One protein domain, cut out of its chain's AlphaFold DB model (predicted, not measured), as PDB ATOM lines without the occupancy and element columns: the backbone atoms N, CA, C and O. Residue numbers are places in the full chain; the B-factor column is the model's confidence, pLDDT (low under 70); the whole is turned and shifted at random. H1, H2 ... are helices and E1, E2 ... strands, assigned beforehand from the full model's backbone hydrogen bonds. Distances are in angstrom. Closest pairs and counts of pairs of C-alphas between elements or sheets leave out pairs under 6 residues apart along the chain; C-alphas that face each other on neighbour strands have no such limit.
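AT A GLANCE: This is residues 3 to 137 of the 290 residues of an uncharacterized protein of Flavobacteriales bacterium (UniProt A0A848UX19). There is little regular structure: a four-strand sheet, E3 E2 E6 E7, has helix H1 over one face and, beyond the other, sheet E1 E5 E4 and hairpin E8 E9. The domain is mostly strand, its sheets antiparallel, with H1 between E7 and E8 along the chain. The 135 printed residues are compact: radius of gyration of the C-alphas 13.7 A, spans 34, 30 and 27 A.

HOW THE PARTS SIT: Start with E6, residues 67 to 72, and E7, 84 to 90, where N 69 and O 88 are 2.7 A apart. E2, 25 to 28, has E6 and E3, 31 to 34, as neighbours; see N 27 and O 70, 2.8 A, and N 26 and O 33, 2.8 A. H1, 98 to 104, is on this sheet, its height 8.9 A. Elsewhere E1, 8 to 12, and E4, 39 to 42, neighbour E5, 52 to 56; N 11 and O 53 are 2.9 A apart. In the hairpin E8, 116 to 121, and E9, 133 to 136, N 120 and O 134 are 2.8 A apart.

IN THESE COORDINATES: Find E1 beginning at C-alpha 8, (21.379, -29.329, 77.260), and E9 ending at C-alpha 136, (33.508, -37.769, 79.741).

THE WHOLE: The printed part has no cut, the link E1 to E2 is long, and no printed residue is under 70 in pLDDT.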
ATOM      1  N   ASN A   3      24.337 -32.066  80.065       95.00
ATOM      2  CA  ASN A   3      25.493 -31.261  79.686       95.00
ATOM      3  C   ASN A   3      25.351 -29.821  80.221       95.00
ATOM      4  O   ASN A   3      24.721 -28.978  79.578       95.00
ATOM      5  N   PRO A   4      25.939 -29.513  81.392       93.38
ATOM      6  CA  PRO A   4      25.922 -28.162  81.954       93.38
ATOM      7  C   PRO A   4      26.626 -27.104  81.100       93.38
ATOM      8  O   PRO A   4      26.237 -25.941  81.164       93.38
ATOM      9  N   THR A   5      27.607 -27.473  80.269       90.75
ATOM     10  CA  THR A   5      28.390 -26.514  79.467       90.75
ATOM     11  C   THR A   5      27.535 -25.804  78.423       90.75
ATOM     12  O   THR A   5      27.673 -24.602  78.216       90.75
ATOM     13  N   ASN A   6      26.633 -26.537  77.769       93.00
ATOM     14  CA  ASN A   6      25.726 -25.997  76.755       93.00
ATOM     15  C   ASN A   6      24.261 -25.948  77.220       93.00
ATOM     16  O   ASN A   6      23.382 -25.648  76.420       93.00
ATOM     17  N   LYS A   7      24.002 -26.223  78.504       95.56
ATOM     18  CA  LYS A   7      22.671 -26.238  79.130       95.56
ATOM     19  C   LYS A   7      21.682 -27.231  78.510       95.56
ATOM     20  O   LYS A   7      20.475 -26.980  78.510       95.56
ATOM     21  N   GLN A   8      22.188 -28.340  77.971       95.94
ATOM     22  CA  GLN A   8      21.379 -29.329  77.260       95.94
ATOM     23  C   GLN A   8      21.154 -30.598  78.069       95.94
ATOM     24  O   GLN A   8      22.026 -31.074  78.799       95.94
ATOM     25  N   PHE A   9      19.994 -31.201  77.842       95.56
ATOM     26  CA  PHE A   9      19.627 -32.489  78.406       95.56
ATOM     27  C   PHE A   9      18.954 -33.343  77.345       95.56
ATOM     28  O   PHE A   9      18.203 -32.833  76.514       95.56
ATOM     29  N   THR A  10      19.190 -34.648  77.412       97.25
ATOM     30  CA  THR A  10      18.487 -35.639  76.594       97.25
ATOM     31  C   THR A  10      17.814 -36.639  77.509       97.25
ATOM     32  O   THR A  10      18.486 -37.274  78.332       97.25
ATOM     33  N   ILE A  11      16.503 -36.769  77.334       97.62
ATOM     34  CA  ILE A  11      15.627 -37.702  78.034       97.62
ATOM     35  C   ILE A  11      15.317 -38.848  77.077       97.62
ATOM     36  O   ILE A  11      14.844 -38.609  75.965       97.62
ATOM     37  N   HIS A  12      15.571 -40.074  77.526       97.69
ATOM     38  CA  HIS A  12      15.300 -41.289  76.768       97.69
ATOM     39  C   HIS A  12      14.095 -42.023  77.353       97.69
ATOM     40  O   HIS A  12      14.005 -42.219  78.566       97.69
ATOM     41  N   ASN A  13      13.183 -42.475  76.498       97.62
ATOM     42  CA  ASN A  13      12.052 -43.294  76.916       97.62
ATOM     43  C   ASN A  13      12.386 -44.787  76.791       97.62
ATOM     44  O   ASN A  13      12.170 -45.393  75.744       97.62
ATOM     45  N   TYR A  14      12.840 -45.404  77.884       96.88
ATOM     46  CA  TYR A  14      13.093 -46.853  77.957       96.88
ATOM     47  C   TYR A  14      11.817 -47.718  78.025       96.88
ATOM     48  O   TYR A  14      11.891 -48.947  78.055       96.88
ATOM     49  N   GLY A  15      10.637 -47.094  78.068       95.94
ATOM     50  CA  GLY A  15       9.350 -47.775  78.080       95.94
ATOM     51  C   GLY A  15       8.979 -48.411  76.737       95.94
ATOM     52  O   GLY A  15       9.666 -48.288  75.725       95.94
ATOM     53  N   ASN A  16       7.833 -49.093  76.722       96.94
ATOM     54  CA  ASN A  16       7.305 -49.793  75.545       96.94
ATOM     55  C   ASN A  16       6.178 -49.033  74.820       96.94
ATOM     56  O   ASN A  16       5.625 -49.535  73.840       96.94
ATOM     57  N   CYS A  17       5.826 -47.838  75.293       97.75
ATOM     58  CA  CYS A  17       4.809 -46.976  74.706       97.75
ATOM     59  C   CYS A  17       5.292 -45.524  74.656       97.75
ATOM     60  O   CYS A  17       6.271 -45.157  75.302       97.75
ATOM     61  N   ALA A  18       4.609 -44.700  73.860       98.06
ATOM     62  CA  ALA A  18       4.895 -43.275  73.819       98.06
ATOM     63  C   ALA A  18       4.446 -42.585  75.118       98.06
ATOM     64  O   ALA A  18       3.370 -42.891  75.634       98.06
ATOM     65  N   VAL A  19       5.246 -41.635  75.601       97.94
ATOM     66  CA  VAL A  19       4.969 -40.852  76.813       97.94
ATOM     67  C   VAL A  19       5.028 -39.367  76.472       97.94
ATOM     68  O   VAL A  19       5.996 -38.911  75.868       97.94
ATOM     69  N   ASP A  20       3.992 -38.616  76.849       97.94
ATOM     70  CA  ASP A  20       4.016 -37.153  76.787       97.94
ATOM     71  C   ASP A  20       4.570 -36.586  78.094       97.94
ATOM     72  O   ASP A  20       3.969 -36.747  79.158       97.94
ATOM     73  N   ILE A  21       5.718 -35.922  77.991       97.62
ATOM     74  CA  ILE A  21       6.423 -35.306  79.111       97.62
ATOM     75  C   ILE A  21       6.279 -33.780  79.150       97.62
ATOM     76  O   ILE A  21       6.958 -33.122  79.929       97.62
ATOM     77  N   SER A  22       5.391 -33.193  78.340       97.19
ATOM     78  CA  SER A  22       5.216 -31.732  78.246       97.19
ATOM     79  C   SER A  22       4.939 -31.034  79.584       97.19
ATOM     80  O   SER A  22       5.342 -29.890  79.767       97.19
ATOM     81  N   ASN A  23       4.289 -31.719  80.527       97.00
ATOM     82  CA  ASN A  23       3.963 -31.181  81.854       97.00
ATOM     83  C   ASN A  23       4.869 -31.707  82.976       97.00
ATOM     84  O   ASN A  23       4.593 -31.447  84.144       97.00
ATOM     85  N   TYR A  24       5.891 -32.499  82.650       98.12
ATOM     86  CA  TYR A  24       6.838 -32.995  83.647       98.12
ATOM     87  C   TYR A  24       7.722 -31.836  84.102       98.12
ATOM     88  O   TYR A  24       7.949 -30.878  83.358       98.12
ATOM     89  N   MET A  25       8.222 -31.930  85.328       97.56
ATOM     90  CA  MET A  25       9.076 -30.904  85.912       97.56
ATOM     91  C   MET A  25      10.527 -31.376  85.900       97.56
ATOM     92  O   MET A  25      10.803 -32.552  86.124       97.56
ATOM     93  N   ILE A  26      11.458 -30.456  85.680       96.06
ATOM     94  CA  ILE A  26      12.883 -30.675  85.915       96.06
ATOM     95  C   ILE A  26      13.329 -29.812  87.098       96.06
ATOM     96  O   ILE A  26      12.780 -28.730  87.323       96.06
ATOM     97  N   CYS A  27      14.337 -30.271  87.833       95.31
ATOM     98  CA  CYS A  27      14.987 -29.518  88.900       95.31
ATOM     99  C   CYS A  27      16.506 -29.593  88.760       95.31
ATOM    100  O   CYS A  27      17.042 -30.646  88.428       95.31
ATOM    101  N   SER A  28      17.198 -28.497  89.051       95.56
ATOM    102  CA  SER A  28      18.648 -28.471  89.246       95.56
ATOM    103  C   SER A  28      19.012 -27.309  90.164       95.56
ATOM    104  O   SER A  28      18.506 -26.203  89.969       95.56
ATOM    105  N   GLY A  29      19.845 -27.537  91.184       92.12
ATOM    106  CA  GLY A  29      20.253 -26.482  92.116       92.12
ATOM    107  C   GLY A  29      19.075 -25.823  92.843       92.12
ATOM    108  O   GLY A  29      19.115 -24.630  93.134       92.12
ATOM    109  N   LEU A  30      17.999 -26.583  93.096       91.25
ATOM    110  CA  LEU A  30      16.723 -26.110  93.663       91.25
ATOM    111  C   LEU A  30      15.969 -25.078  92.803       91.25
ATOM    112  O   LEU A  30      15.059 -24.405  93.293       91.25
ATOM    113  N   ILE A  31      16.317 -24.965  91.524       93.12
ATOM    114  CA  ILE A  31      15.544 -24.236  90.519       93.12
ATOM    115  C   ILE A  31      14.697 -25.258  89.764       93.12
ATOM    116  O   ILE A  31      15.195 -26.325  89.416       93.12
ATOM    117  N   TYR A  32      13.433 -24.925  89.501       94.38
ATOM    118  CA  TYR A  32      12.456 -25.817  88.876       94.38
ATOM    119  C   TYR A  32      11.896 -25.198  87.602       94.38
ATOM    120  O   TYR A  32      11.664 -23.990  87.557       94.38
ATOM    121  N   GLU A  33      11.624 -26.023  86.597       95.50
ATOM    122  CA  GLU A  33      10.985 -25.590  85.352       95.50
ATOM    123  C   GLU A  33      10.154 -26.723  84.741       95.50
ATOM    124  O   GLU A  33      10.464 -27.902  84.917       95.50
ATOM    125  N   SER A  34       9.088 -26.364  84.027       95.69
ATOM    126  CA  SER A  34       8.299 -27.314  83.247       95.69
ATOM    127  C   SER A  34       8.991 -27.612  81.923       95.69
ATOM    128  O   SER A  34       9.396 -26.698  81.201       95.69
ATOM    129  N   ILE A  35       9.072 -28.889  81.556       96.56
ATOM    130  CA  ILE A  35       9.707 -29.325  80.308       96.56
ATOM    131  C   ILE A  35       9.075 -28.651  79.081       96.56
ATOM    132  O   ILE A  35       9.784 -28.276  78.148       96.56
ATOM    133  N   GLY A  36       7.760 -28.425  79.088       94.88
ATOM    134  CA  GLY A  36       7.048 -27.763  77.992       94.88
ATOM    135  C   GLY A  36       7.437 -26.298  77.752       94.88
ATOM    136  O   GLY A  36       7.114 -25.766  76.692       94.88
ATOM    137  N   ASN A  37       8.132 -25.651  78.696       94.31
ATOM    138  CA  ASN A  37       8.596 -24.264  78.570       94.31
ATOM    139  C   ASN A  37      10.026 -24.147  78.011       94.31
ATOM    140  O   ASN A  37      10.505 -23.037  77.780       94.31
ATOM    141  N   MET A  38      10.728 -25.268  77.831       95.00
ATOM    142  CA  MET A  38      12.135 -25.285  77.431       95.00
ATOM    143  C   MET A  38      12.316 -25.207  75.915       95.00
ATOM    144  O   MET A  38      11.413 -25.508  75.132       95.00
ATOM    145  N   ASN A  39      13.524 -24.834  75.490       96.81
ATOM    146  CA  ASN A  39      13.869 -24.807  74.075       96.81
ATOM    147  C   ASN A  39      14.025 -26.241  73.563       96.81
ATOM    148  O   ASN A  39      14.886 -26.983  74.030       96.81
ATOM    149  N   VAL A  40      13.227 -26.633  72.572       97.06
ATOM    150  CA  VAL A  40      13.368 -27.940  71.920       97.06
ATOM    151  C   VAL A  40      14.536 -27.899  70.938       97.06
ATOM    152  O   VAL A  40      14.519 -27.112  69.993       97.06
ATOM    153  N   ILE A  41      15.521 -28.778  71.129       96.62
ATOM    154  CA  ILE A  41      16.662 -28.938  70.211       96.62
ATOM    155  C   ILE A  41      16.467 -30.151  69.298       96.62
ATOM    156  O   ILE A  41      16.881 -30.130  68.139       96.62
ATOM    157  N   GLY A  42      15.830 -31.213  69.793       96.44
ATOM    158  CA  GLY A  42      15.609 -32.427  69.015       96.44
ATOM    159  C   GLY A  42      14.467 -33.279  69.553       96.44
ATOM    160  O   GLY A  42      14.272 -33.389  70.760       96.44
ATOM    161  N   GLY A  43      13.722 -33.909  68.646       96.44
ATOM    162  CA  GLY A  43      12.571 -34.742  68.996       96.44
ATOM    163  C   GLY A  43      11.311 -33.931  69.320       96.44
ATOM    164  O   GLY A  43      11.085 -32.856  68.769       96.44
ATOM    165  N   SER A  44      10.460 -34.492  70.180       96.19
ATOM    166  CA  SER A  44       9.185 -33.915  70.628       96.19
ATOM    167  C   SER A  44       8.917 -34.315  72.079       96.19
ATOM    168  O   SER A  44       9.377 -35.370  72.510       96.19
ATOM    169  N   THR A  45       8.127 -33.526  72.816       96.62
ATOM    170  CA  THR A  45       7.717 -33.852  74.196       96.62
ATOM    171  C   THR A  45       6.856 -35.109  74.281       96.62
ATOM    172  O   THR A  45       6.739 -35.692  75.349       96.62
ATOM    173  N   THR A  46       6.271 -35.566  73.171       98.06
ATOM    174  CA  THR A  46       5.722 -36.924  73.071       98.06
ATOM    175  C   THR A  46       6.803 -37.868  72.556       98.06
ATOM    176  O   THR A  46       7.014 -37.984  71.347       98.06
ATOM    177  N   ILE A  47       7.492 -38.538  73.478       98.25
ATOM    178  CA  ILE A  47       8.636 -39.400  73.178       98.25
ATOM    179  C   ILE A  47       8.133 -40.812  72.857       98.25
ATOM    180  O   ILE A  47       7.522 -41.440  73.728       98.25
ATOM    181  N   PRO A  48       8.367 -41.357  71.647       98.38
ATOM    182  CA  PRO A  48       8.020 -42.743  71.343       98.38
ATOM    183  C   PRO A  48       8.833 -43.724  72.203       98.38
ATOM    184  O   PRO A  48       9.845 -43.357  72.792       98.38
ATOM    185  N   ALA A  49       8.400 -44.984  72.263       98.00
ATOM    186  CA  ALA A  49       9.170 -46.048  72.908       98.00
ATOM    187  C   ALA A  49      10.574 -46.159  72.286       98.00
ATOM    188  O   ALA A  49      10.694 -46.233  71.061       98.00
ATOM    189  N   GLY A  50      11.616 -46.154  73.118       97.69
ATOM    190  CA  GLY A  50      13.018 -46.124  72.692       97.69
ATOM    191  C   GLY A  50      13.453 -44.815  72.021       97.69
ATOM    192  O   GLY A  50      14.495 -44.789  71.370       97.69
ATOM    193  N   GLY A  51      12.639 -43.761  72.099       98.06
ATOM    194  CA  GLY A  51      12.938 -42.453  71.528       98.06
ATOM    195  C   GLY A  51      13.670 -41.527  72.493       98.06
ATOM    196  O   GLY A  51      13.638 -41.721  73.708       98.06
ATOM    197  N   ASP A  52      14.248 -40.472  71.925       98.12
ATOM    198  CA  ASP A  52      14.920 -39.396  72.648       98.12
ATOM    199  C   ASP A  52      14.203 -38.057  72.455       98.12
ATOM    200  O   ASP A  52      13.665 -37.754  71.383       98.12
ATOM    201  N   PHE A  53      14.263 -37.224  73.487       98.06
ATOM    202  CA  PHE A  53      13.935 -35.807  73.432       98.06
ATOM    203  C   PHE A  53      15.091 -34.997  74.001       98.06
ATOM    204  O   PHE A  53      15.519 -35.233  75.132       98.06
ATOM    205  N   THR A  54      15.580 -34.037  73.220       97.81
ATOM    206  CA  THR A  54      16.678 -33.153  73.606       97.81
ATOM    207  C   THR A  54      16.177 -31.727  73.717       97.81
ATOM    208  O   THR A  54      15.567 -31.184  72.790       97.81
ATOM    209  N   LEU A  55      16.493 -31.110  74.846       97.12
ATOM    210  CA  LEU A  55      16.081 -29.763  75.194       97.12
ATOM    211  C   LEU A  55      17.278 -28.942  75.676       97.12
ATOM    212  O   LEU A  55      18.279 -29.491  76.138       97.12
ATOM    213  N   GLU A  56      17.148 -27.625  75.599       97.38
ATOM    214  CA  GLU A  56      18.010 -26.658  76.274       97.38
ATOM    215  C   GLU A  56      17.187 -25.895  77.305       97.38
ATOM    216  O   GLU A  56      16.054 -25.490  77.037       97.38
ATOM    217  N   TRP A  57      17.788 -25.665  78.471       96.31
ATOM    218  CA  TRP A  57      17.227 -24.816  79.514       96.31
ATOM    219  C   TRP A  57      18.019 -23.500  79.602       96.31
ATOM    220  O   TRP A  57      19.016 -23.421  80.321       96.31
ATOM    221  N   PRO A  58      17.600 -22.423  78.907       91.25
ATOM    222  CA  PRO A  58      18.425 -21.219  78.763       91.25
ATOM    223  C   PRO A  58      18.700 -20.502  80.086       91.25
ATOM    224  O   PRO A  58      19.785 -19.948  80.288       91.25
ATOM    225  N   ALA A  59      17.719 -20.528  80.991       90.69
ATOM    226  CA  ALA A  59      17.789 -19.907  82.310       90.69
ATOM    227  C   ALA A  59      18.604 -20.719  83.329       90.69
ATOM    228  O   ALA A  59      18.872 -20.219  84.418       90.69
ATOM    229  N   TRP A  60      19.017 -21.944  82.992       93.62
ATOM    230  CA  TRP A  60      19.813 -22.771  83.888       93.62
ATOM    231  C   TRP A  60      21.215 -22.185  84.070       93.62
ATOM    232  O   TRP A  60      21.896 -21.847  83.096       93.62
ATOM    233  N   VAL A  61      21.646 -22.043  85.320       90.94
ATOM    234  CA  VAL A  61      22.987 -21.579  85.693       90.94
ATOM    235  C   VAL A  61      23.547 -22.588  86.698       90.94
ATOM    236  O   VAL A  61      23.371 -22.401  87.898       90.94
ATOM    237  N   PRO A  62      24.124 -23.707  86.225       88.44
ATOM    238  CA  PRO A  62      24.669 -24.728  87.110       88.44
ATOM    239  C   PRO A  62      25.927 -24.232  87.826       88.44
ATOM    240  O   PRO A  62      26.743 -23.521  87.237       88.44
ATOM    241  N   GLU A  63      26.116 -24.663  89.073       89.25
ATOM    242  CA  GLU A  63      27.342 -24.386  89.822       89.25
ATOM    243  C   GLU A  63      28.553 -25.075  89.156       89.25
ATOM    244  O   GLU A  63      28.513 -26.290  88.919       89.25
ATOM    245  N   PRO A  64      29.649 -24.347  88.854       85.38
ATOM    246  CA  PRO A  64      30.779 -24.903  88.101       85.38
ATOM    247  C   PRO A  64      31.476 -26.080  88.787       85.38
ATOM    248  O   PRO A  64      32.021 -26.953  88.116       85.38
ATOM    249  N   SER A  65      31.477 -26.104  90.122       87.75
ATOM    250  CA  SER A  65      32.097 -27.169  90.915       87.75
ATOM    251  C   SER A  65      31.314 -28.481  90.897       87.75
ATOM    252  O   SER A  65      31.875 -29.521  91.233       87.75
ATOM    253  N   GLY A  66      30.032 -28.443  90.531       93.31
ATOM    254  CA  GLY A  66      29.128 -29.583  90.616       93.31
ATOM    255  C   GLY A  66      27.698 -29.159  90.936       93.31
ATOM    256  O   GLY A  66      27.484 -28.176  91.636       93.31
ATOM    257  N   THR A  67      26.723 -29.895  90.406       95.75
ATOM    258  CA  THR A  67      25.287 -29.683  90.647       95.75
ATOM    259  C   THR A  67      24.528 -30.992  90.412       95.75
ATOM    260  O   THR A  67      25.114 -32.006  90.025       95.75
ATOM    261  N   ASP A  68      23.219 -30.968  90.634       96.69
ATOM    262  CA  ASP A  68      22.275 -32.050  90.370       96.69
ATOM    263  C   ASP A  68      21.365 -31.790  89.161       96.69
ATOM    264  O   ASP A  68      21.285 -30.679  88.637       96.69
ATOM    265  N   LEU A  69      20.655 -32.827  88.733       97.12
ATOM    266  CA  LEU A  69      19.519 -32.788  87.830       97.12
ATOM    267  C   LEU A  69      18.511 -33.850  88.268       97.12
ATOM    268  O   LEU A  69      18.870 -35.015  88.419       97.12
ATOM    269  N   ALA A  70      17.250 -33.464  88.401       97.25
ATOM    270  CA  ALA A  70      16.158 -34.368  88.720       97.25
ATOM    271  C   ALA A  70      14.985 -34.163  87.765       97.25
ATOM    272  O   ALA A  70      14.711 -33.039  87.340       97.25
ATOM    273  N   ILE A  71      14.264 -35.239  87.468       97.12
ATOM    274  CA  ILE A  71      13.006 -35.200  86.720       97.12
ATOM    275  C   ILE A  71      11.889 -35.616  87.667       97.12
ATOM    276  O   ILE A  71      12.048 -36.548  88.448       97.12
ATOM    277  N   TYR A  72      10.754 -34.939  87.582       98.31
ATOM    278  CA  TYR A  72       9.581 -35.171  88.409       98.31
ATOM    279  C   TYR A  72       8.317 -35.288  87.557       98.31
ATOM    280  O   TYR A  72       8.222 -34.752  86.448       98.31
ATOM    281  N   LEU A  73       7.316 -35.964  88.117       97.94
ATOM    282  CA  LEU A  73       5.971 -36.037  87.565       97.94
ATOM    283  C   LEU A  73       5.295 -34.648  87.495       97.94
ATOM    284  O   LEU A  73       5.662 -33.723  88.228       97.94
ATOM    285  N   PRO A  74       4.274 -34.480  86.636       97.06
ATOM    286  CA  PRO A  74       3.491 -33.251  86.588       97.06
ATOM    287  C   PRO A  74       2.857 -32.893  87.936       97.06
ATOM    288  O   PRO A  74       2.170 -33.714  88.539       97.06
ATOM    289  N   GLY A  75       3.033 -31.643  88.378       93.38
ATOM    290  CA  GLY A  75       2.451 -31.144  89.631       93.38
ATOM    291  C   GLY A  75       3.087 -31.705  90.908       93.38
ATOM    292  O   GLY A  75       2.447 -31.651  91.955       93.38
ATOM    293  N   ALA A  76       4.306 -32.241  90.810       95.12
ATOM    294  CA  ALA A  76       5.043 -32.848  91.911       95.12
ATOM    295  C   ALA A  76       5.151 -31.971  93.168       95.12
ATOM    296  O   ALA A  76       5.411 -30.767  93.089       95.12
ATOM    297  N   ASP A  77       5.061 -32.615  94.333       95.88
ATOM    298  CA  ASP A  77       5.663 -32.107  95.559       95.88
ATOM    299  C   ASP A  77       7.152 -32.468  95.529       95.88
ATOM    300  O   ASP A  77       7.536 -33.627  95.652       95.88
ATOM    301  N   PHE A  78       8.021 -31.470  95.367       95.94
ATOM    302  CA  PHE A  78       9.459 -31.703  95.212       95.94
ATOM    303  C   PHE A  78      10.143 -32.298  96.447       95.94
ATOM    304  O   PHE A  78      11.307 -32.686  96.360       95.94
ATOM    305  N   THR A  79       9.447 -32.368  97.584       95.56
ATOM    306  CA  THR A  79       9.925 -33.045  98.796       95.56
ATOM    307  C   THR A  79       9.454 -34.496  98.899       95.56
ATOM    308  O   THR A  79       9.971 -35.243  99.730       95.56
ATOM    309  N   ASN A  80       8.502 -34.909  98.058       97.25
ATOM    310  CA  ASN A  80       7.957 -36.256  98.022       97.25
ATOM    311  C   ASN A  80       8.805 -37.167  97.108       97.25
ATOM    312  O   ASN A  80       8.840 -36.955  95.891       97.25
ATOM    313  N   PRO A  81       9.446 -38.222  97.646       97.88
ATOM    314  CA  PRO A  81      10.245 -39.151  96.846       97.88
ATOM    315  C   PRO A  81       9.450 -39.890  95.762       97.88
ATOM    316  O   PRO A  81      10.016 -40.278  94.738       97.88
ATOM    317  N   ASP A  82       8.142 -40.084  95.944       97.75
ATOM    318  CA  ASP A  82       7.309 -40.785  94.961       97.75
ATOM    319  C   ASP A  82       7.111 -39.973  93.674       97.75
ATOM    320  O   ASP A  82       6.975 -40.565  92.602       97.75
ATOM    321  N   ASP A  83       7.187 -38.642  93.757       97.81
ATOM    322  CA  ASP A  83       6.979 -37.755  92.610       97.81
ATOM    323  C   ASP A  83       8.235 -37.593  91.740       97.81
ATOM    324  O   ASP A  83       8.138 -37.174  90.583       97.81
ATOM    325  N   MET A  84       9.417 -37.924  92.270       98.12
ATOM    326  CA  MET A  84      10.671 -37.930  91.514       98.12
ATOM    327  C   MET A  84      10.729 -39.156  90.600       98.12
ATOM    328  O   MET A  84      10.325 -40.246  90.987       98.12
ATOM    329  N   LEU A  85      11.248 -39.004  89.391       96.31
ATOM    330  CA  LEU A  85      11.388 -40.084  88.417       96.31
ATOM    331  C   LEU A  85      12.830 -40.534  88.260       96.31
ATOM    332  O   LEU A  85      13.079 -41.732  88.234       96.31
ATOM    333  N   ASP A  86      13.752 -39.585  88.169       96.38
ATOM    334  CA  ASP A  86      15.173 -39.854  87.975       96.38
ATOM    335  C   ASP A  86      15.996 -38.724  88.602       96.38
ATOM    336  O   ASP A  86      15.499 -37.602  88.780       96.38
ATOM    337  N   PHE A  87      17.243 -39.029  88.939       97.94
ATOM    338  CA  PHE A  87      18.186 -38.123  89.566       97.94
ATOM    339  C   PHE A  87      19.621 -38.453  89.157       97.94
ATOM    340  O   PHE A  87      20.051 -39.607  89.148       97.94
ATOM    341  N   VAL A  88      20.400 -37.408  88.910       97.94
ATOM    342  CA  VAL A  88      21.849 -37.491  88.761       97.94
ATOM    343  C   VAL A  88      22.496 -36.261  89.381       97.94
ATOM    344  O   VAL A  88      21.957 -35.164  89.309       97.94
ATOM    345  N   GLN A  89      23.687 -36.415  89.950       97.75
ATOM    346  CA  GLN A  89      24.537 -35.282  90.315       97.75
ATOM    347  C   GLN A  89      25.997 -35.561  89.980       97.75
ATOM    348  O   GLN A  89      26.419 -36.716  89.899       97.75
ATOM    349  N   TRP A  90      26.777 -34.503  89.797       96.94
ATOM    350  CA  TRP A  90      28.177 -34.577  89.384       96.94
ATOM    351  C   TRP A  90      29.022 -33.510  90.079       96.94
ATOM    352  O   TRP A  90      28.500 -32.510  90.568       96.94
ATOM    353  N   GLY A  91      30.341 -33.715  90.095       93.38
ATOM    354  CA  GLY A  91      31.330 -32.786  90.665       93.38
ATOM    355  C   GLY A  91      31.376 -32.754  92.199       93.38
ATOM    356  O   GLY A  91      32.449 -32.880  92.785       93.38
ATOM    357  N   THR A  92      30.218 -32.664  92.851       96.19
ATOM    358  CA  THR A  92      30.052 -32.640  94.312       96.19
ATOM    359  C   THR A  92      28.908 -33.560  94.744       96.19
ATOM    360  O   THR A  92      28.028 -33.884  93.950       96.19
ATOM    361  N   ALA A  93      28.924 -33.994  96.006       97.19
ATOM    362  CA  ALA A  93      27.778 -34.632  96.657       97.19
ATOM    363  C   ALA A  93      26.970 -33.610  97.471       97.19
ATOM    364  O   ALA A  93      27.451 -32.501  97.714       97.19
ATOM    365  N   GLY A  94      25.788 -33.997  97.957       95.75
ATOM    366  CA  GLY A  94      24.953 -33.111  98.773       95.75
ATOM    367  C   GLY A  94      24.257 -32.005  97.985       95.75
ATOM    368  O   GLY A  94      23.849 -31.011  98.586       95.75
ATOM    369  N   ASN A  95      24.149 -32.133  96.661       95.56
ATOM    370  CA  ASN A  95      23.507 -31.114  95.838       95.56
ATOM    371  C   ASN A  95      21.982 -31.248  95.886       95.56
ATOM    372  O   ASN A  95      21.448 -32.354  95.980       95.56
ATOM    373  N   GLY A  96      21.306 -30.102  95.771       91.31
ATOM    374  CA  GLY A  96      19.867 -29.966  95.539       91.31
ATOM    375  C   GLY A  96      19.004 -31.067  96.158       91.31
ATOM    376  O   GLY A  96      18.790 -31.085  97.369       91.31
ATOM    377  N   GLN A  97      18.487 -31.950  95.301       95.62
ATOM    378  CA  GLN A  97      17.494 -32.966  95.656       95.62
ATOM    379  C   GLN A  97      18.071 -34.344  96.039       95.62
ATOM    380  O   GLN A  97      17.326 -35.326  96.091       95.62
ATOM    381  N   GLU A  98      19.368 -34.434  96.368       97.88
ATOM    382  CA  GLU A  98      20.029 -35.696  96.748       97.88
ATOM    383  C   GLU A  98      19.275 -36.434  97.865       97.88
ATOM    384  O   GLU A  98      19.061 -37.639  97.766       97.88
ATOM    385  N   SER A  99      18.816 -35.727  98.904       97.44
ATOM    386  CA  SER A  99      18.110 -36.365 100.023       97.44
ATOM    387  C   SER A  99      16.778 -36.995  99.612       97.44
ATOM    388  O   SER A  99      16.360 -37.986 100.204       97.44
ATOM    389  N   VAL A 100      16.094 -36.425  98.614       98.25
ATOM    390  CA  VAL A 100      14.826 -36.964  98.098       98.25
ATOM    391  C   VAL A 100      15.095 -38.171  97.199       98.25
ATOM    392  O   VAL A 100      14.392 -39.176  97.302       98.25
ATOM    393  N   ALA A 101      16.149 -38.117  96.382       98.31
ATOM    394  CA  ALA A 101      16.579 -39.234  95.543       98.31
ATOM    395  C   ALA A 101      17.068 -40.441  96.365       98.31
ATOM    396  O   ALA A 101      16.740 -41.587  96.043       98.31
ATOM    397  N   ASP A 102      17.798 -40.184  97.454       98.50
ATOM    398  CA  ASP A 102      18.220 -41.195  98.430       98.50
ATOM    399  C   ASP A 102      17.013 -41.810  99.150       98.50
ATOM    400  O   ASP A 102      16.877 -43.032  99.197       98.50
ATOM    401  N   ALA A 103      16.063 -40.982  99.602       98.44
ATOM    402  CA  ALA A 103      14.820 -41.461 100.208       98.44
ATOM    403  C   ALA A 103      13.965 -42.305  99.243       98.44
ATOM    404  O   ALA A 103      13.299 -43.243  99.684       98.44
ATOM    405  N   LYS A 104      13.995 -42.006  97.936       98.00
ATOM    406  CA  LYS A 104      13.351 -42.825  96.894       98.00
ATOM    407  C   LYS A 104      14.084 -44.155  96.670       98.00
ATOM    408  O   LYS A 104      13.471 -45.133  96.251       98.00
ATOM    409  N   GLY A 105      15.388 -44.191  96.937       98.06
ATOM    410  CA  GLY A 105      16.258 -45.338  96.681       98.06
ATOM    411  C   GLY A 105      16.816 -45.409  95.256       98.06
ATOM    412  O   GLY A 105      17.333 -46.457  94.877       98.06
ATOM    413  N   ILE A 106      16.730 -44.323  94.475       97.81
ATOM    414  CA  ILE A 106      17.312 -44.233  93.116       97.81
ATOM    415  C   ILE A 106      18.710 -43.602  93.112       97.81
ATOM    416  O   ILE A 106      19.410 -43.593  92.102       97.81
ATOM    417  N   TRP A 107      19.141 -43.071  94.252       98.44
ATOM    418  CA  TRP A 107      20.482 -42.540  94.440       98.44
ATOM    419  C   TRP A 107      21.024 -42.950  95.807       98.44
ATOM    420  O   TRP A 107      20.266 -43.326  96.692       98.44
ATOM    421  N   THR A 108      22.343 -42.907  95.980       98.25
ATOM    422  CA  THR A 108      22.984 -43.107  97.286       98.25
ATOM    423  C   THR A 108      23.588 -41.785  97.731       98.25
ATOM    424  O   THR A 108      24.463 -41.250  97.042       98.25
ATOM    425  N   ALA A 109      23.139 -41.262  98.871       98.19
ATOM    426  CA  ALA A 109      23.651 -40.011  99.422       98.19
ATOM    427  C   ALA A 109      25.184 -40.031  99.567       98.19
ATOM    428  O   ALA A 109      25.783 -41.034  99.964       98.19
ATOM    429  N   GLY A 110      25.835 -38.917  99.230       97.94
ATOM    430  CA  GLY A 110      27.293 -38.791  99.254       97.94
ATOM    431  C   GLY A 110      27.997 -39.218  97.960       97.94
ATOM    432  O   GLY A 110      29.214 -39.066  97.863       97.94
ATOM    433  N   THR A 111      27.273 -39.745  96.965       98.38
ATOM    434  CA  THR A 111      27.860 -40.201  95.691       98.38
ATOM    435  C   THR A 111      27.589 -39.228  94.552       98.38
ATOM    436  O   THR A 111      26.524 -38.624  94.493       98.38
ATOM    437  N   PHE A 112      28.530 -39.081  93.622       98.19
ATOM    438  CA  PHE A 112      28.396 -38.197  92.462       98.19
ATOM    439  C   PHE A 112      29.172 -38.744  91.267       98.19
ATOM    440  O   PHE A 112      30.145 -39.487  91.425       98.19
ATOM    441  N   VAL A 113      28.741 -38.373  90.064       97.75
ATOM    442  CA  VAL A 113      29.411 -38.758  88.821       97.75
ATOM    443  C   VAL A 113      30.721 -37.984  88.692       97.75
ATOM    444  O   VAL A 113      30.749 -36.754  88.768       97.75
ATOM    445  N   THR A 114      31.815 -38.715  88.490       94.44
ATOM    446  CA  THR A 114      33.148 -38.158  88.233       94.44
ATOM    447  C   THR A 114      33.391 -37.951  86.737       94.44
ATOM    448  O   THR A 114      32.742 -38.585  85.904       94.44
ATOM    449  N   GLY A 115      34.395 -37.146  86.394       91.75
ATOM    450  CA  GLY A 115      34.715 -36.788  85.012       91.75
ATOM    451  C   GLY A 115      34.121 -35.434  84.649       91.75
ATOM    452  O   GLY A 115      33.848 -34.621  85.529       91.75
ATOM    453  N   PHE A 116      33.946 -35.192  83.356       91.12
ATOM    454  CA  PHE A 116      33.513 -33.907  82.819       91.12
ATOM    455  C   PHE A 116      32.208 -34.062  82.043       91.12
ATOM    456  O   PHE A 116      31.837 -35.158  81.624       91.12
ATOM    457  N   ALA A 117      31.503 -32.953  81.843       92.12
ATOM    458  CA  ALA A 117      30.353 -32.931  80.954       92.12
ATOM    459  C   ALA A 117      30.764 -33.311  79.511       92.12
ATOM    460  O   ALA A 117      31.862 -32.943  79.085       92.12
ATOM    461  N   PRO A 118      29.886 -33.966  78.729       94.69
ATOM    462  CA  PRO A 118      28.546 -34.424  79.097       94.69
ATOM    463  C   PRO A 118      28.548 -35.662  80.009       94.69
ATOM    464  O   PRO A 118      29.345 -36.584  79.853       94.69
ATOM    465  N   TYR A 119      27.578 -35.709  80.919       96.56
ATOM    466  CA  TYR A 119      27.302 -36.867  81.764       96.56
ATOM    467  C   TYR A 119      26.243 -37.738  81.093       96.56
ATOM    468  O   TYR A 119      25.127 -37.294  80.803       96.56
ATOM    469  N   ASN A 120      26.598 -38.985  80.814       96.50
ATOM    470  CA  ASN A 120      25.769 -39.920  80.070       96.50
ATOM    471  C   ASN A 120      25.279 -41.036  80.977       96.50
ATOM    472  O   ASN A 120      26.054 -41.605  81.740       96.50
ATOM    473  N   TYR A 121      23.998 -41.358  80.854       97.25
ATOM    474  CA  TYR A 121      23.438 -42.550  81.462       97.25
ATOM    475  C   TYR A 121      23.841 -43.767  80.621       97.25
ATOM    476  O   TYR A 121      23.746 -43.736  79.394       97.25
ATOM    477  N   THR A 122      24.317 -44.821  81.273       97.12
ATOM    478  CA  THR A 122      24.847 -46.046  80.654       97.12
ATOM    479  C   THR A 122      23.996 -47.279  80.963       97.12
ATOM    480  O   THR A 122      24.376 -48.392  80.597       97.12
ATOM    481  N   GLY A 123      22.880 -47.107  81.671       95.88
ATOM    482  CA  GLY A 123      21.934 -48.179  81.965       95.88
ATOM    483  C   GLY A 123      20.906 -48.403  80.852       95.88
ATOM    484  O   GLY A 123      21.047 -47.941  79.718       95.88
ATOM    485  N   ASN A 124      19.852 -49.139  81.194       95.06
ATOM    486  CA  ASN A 124      18.771 -49.531  80.285       95.06
ATOM    487  C   ASN A 124      17.370 -49.084  80.745       95.06
ATOM    488  O   ASN A 124      16.372 -49.619  80.265       95.06
ATOM    489  N   GLY A 125      17.299 -48.160  81.708       93.06
ATOM    490  CA  GLY A 125      16.054 -47.625  82.263       93.06
ATOM    491  C   GLY A 125      15.435 -48.450  83.390       93.06
ATOM    492  O   GLY A 125      14.410 -48.053  83.930       93.06
ATOM    493  N   SER A 126      16.025 -49.593  83.757       94.62
ATOM    494  CA  SER A 126      15.660 -50.348  84.972       94.62
ATOM    495  C   SER A 126      16.674 -50.178  86.109       94.62
ATOM    496  O   SER A 126      16.649 -50.933  87.079       94.62
ATOM    497  N   GLN A 127      17.644 -49.285  85.930       96.75
ATOM    498  CA  GLN A 127      18.827 -49.157  86.770       96.75
ATOM    499  C   GLN A 127      19.016 -47.701  87.159       96.75
ATOM    500  O   GLN A 127      18.984 -46.836  86.291       96.75
ATOM    501  N   ASP A 128      19.306 -47.461  88.428       95.94
ATOM    502  CA  ASP A 128      19.458 -46.118  88.972       95.94
ATOM    503  C   ASP A 128      20.783 -45.982  89.725       95.94
ATOM    504  O   ASP A 128      21.436 -46.969  90.085       95.94
ATOM    505  N   GLY A 129      21.168 -44.740  89.994       96.62
ATOM    506  CA  GLY A 129      22.330 -44.421  90.812       96.62
ATOM    507  C   GLY A 129      23.623 -44.218  90.025       96.62
ATOM    508  O   GLY A 129      23.733 -44.489  88.828       96.62
ATOM    509  N   VAL A 130      24.641 -43.748  90.747       97.56
ATOM    510  CA  VAL A 130      25.918 -43.268  90.192       97.56
ATOM    511  C   VAL A 130      26.638 -44.272  89.286       97.56
ATOM    512  O   VAL A 130      27.331 -43.870  88.359       97.56
ATOM    513  N   LEU A 131      26.459 -45.577  89.511       97.19
ATOM    514  CA  LEU A 131      27.130 -46.634  88.742       97.19
ATOM    515  C   LEU A 131      26.640 -46.745  87.292       97.19
ATOM    516  O   LEU A 131      27.316 -47.367  86.473       97.19
ATOM    517  N   PHE A 132      25.481 -46.164  86.981       97.81
ATOM    518  CA  PHE A 132      24.901 -46.147  85.638       97.81
ATOM    519  C   PHE A 132      25.012 -44.775  84.985       97.81
ATOM    520  O   PHE A 132      24.308 -44.492  84.020       97.81
ATOM    521  N   TRP A 133      25.901 -43.928  85.497       97.81
ATOM    522  CA  TRP A 133      26.230 -42.645  84.908       97.81
ATOM    523  C   TRP A 133      27.739 -42.505  84.747       97.81
ATOM    524  O   TRP A 133      28.524 -42.911  85.601       97.81
ATOM    525  N   GLN A 134      28.150 -41.892  83.645       96.75
ATOM    526  CA  GLN A 134      29.551 -41.690  83.316       96.75
ATOM    527  C   GLN A 134      29.770 -40.277  82.776       96.75
ATOM    528  O   GLN A 134      29.104 -39.853  81.831       96.75
ATOM    529  N   GLY A 135      30.726 -39.554  83.364       94.69
ATOM    530  CA  GLY A 135      31.276 -38.337  82.774       94.69
ATOM    531  C   GLY A 135      32.287 -38.655  81.674       94.69
ATOM    532  O   GLY A 135      32.926 -39.710  81.667       94.69
ATOM    533  N   SER A 136      32.448 -37.726  80.743       91.38
ATOM    534  CA  SER A 136      33.508 -37.769  79.741       91.38
ATOM    535  C   SER A 136      34.895 -37.601  80.370       91.38
ATOM    536  O   SER A 136      35.048 -37.113  81.495       91.38
ATOM    537  N   ALA A 137      35.925 -38.019  79.629       87.62
ATOM    538  CA  ALA A 137      37.304 -37.689  79.967       87.62
ATOM    539  C   ALA A 137      37.492 -36.164  79.980       87.62
ATOM    540  O   ALA A 137      36.744 -35.436  79.324       87.62
TER     541      ALA A 137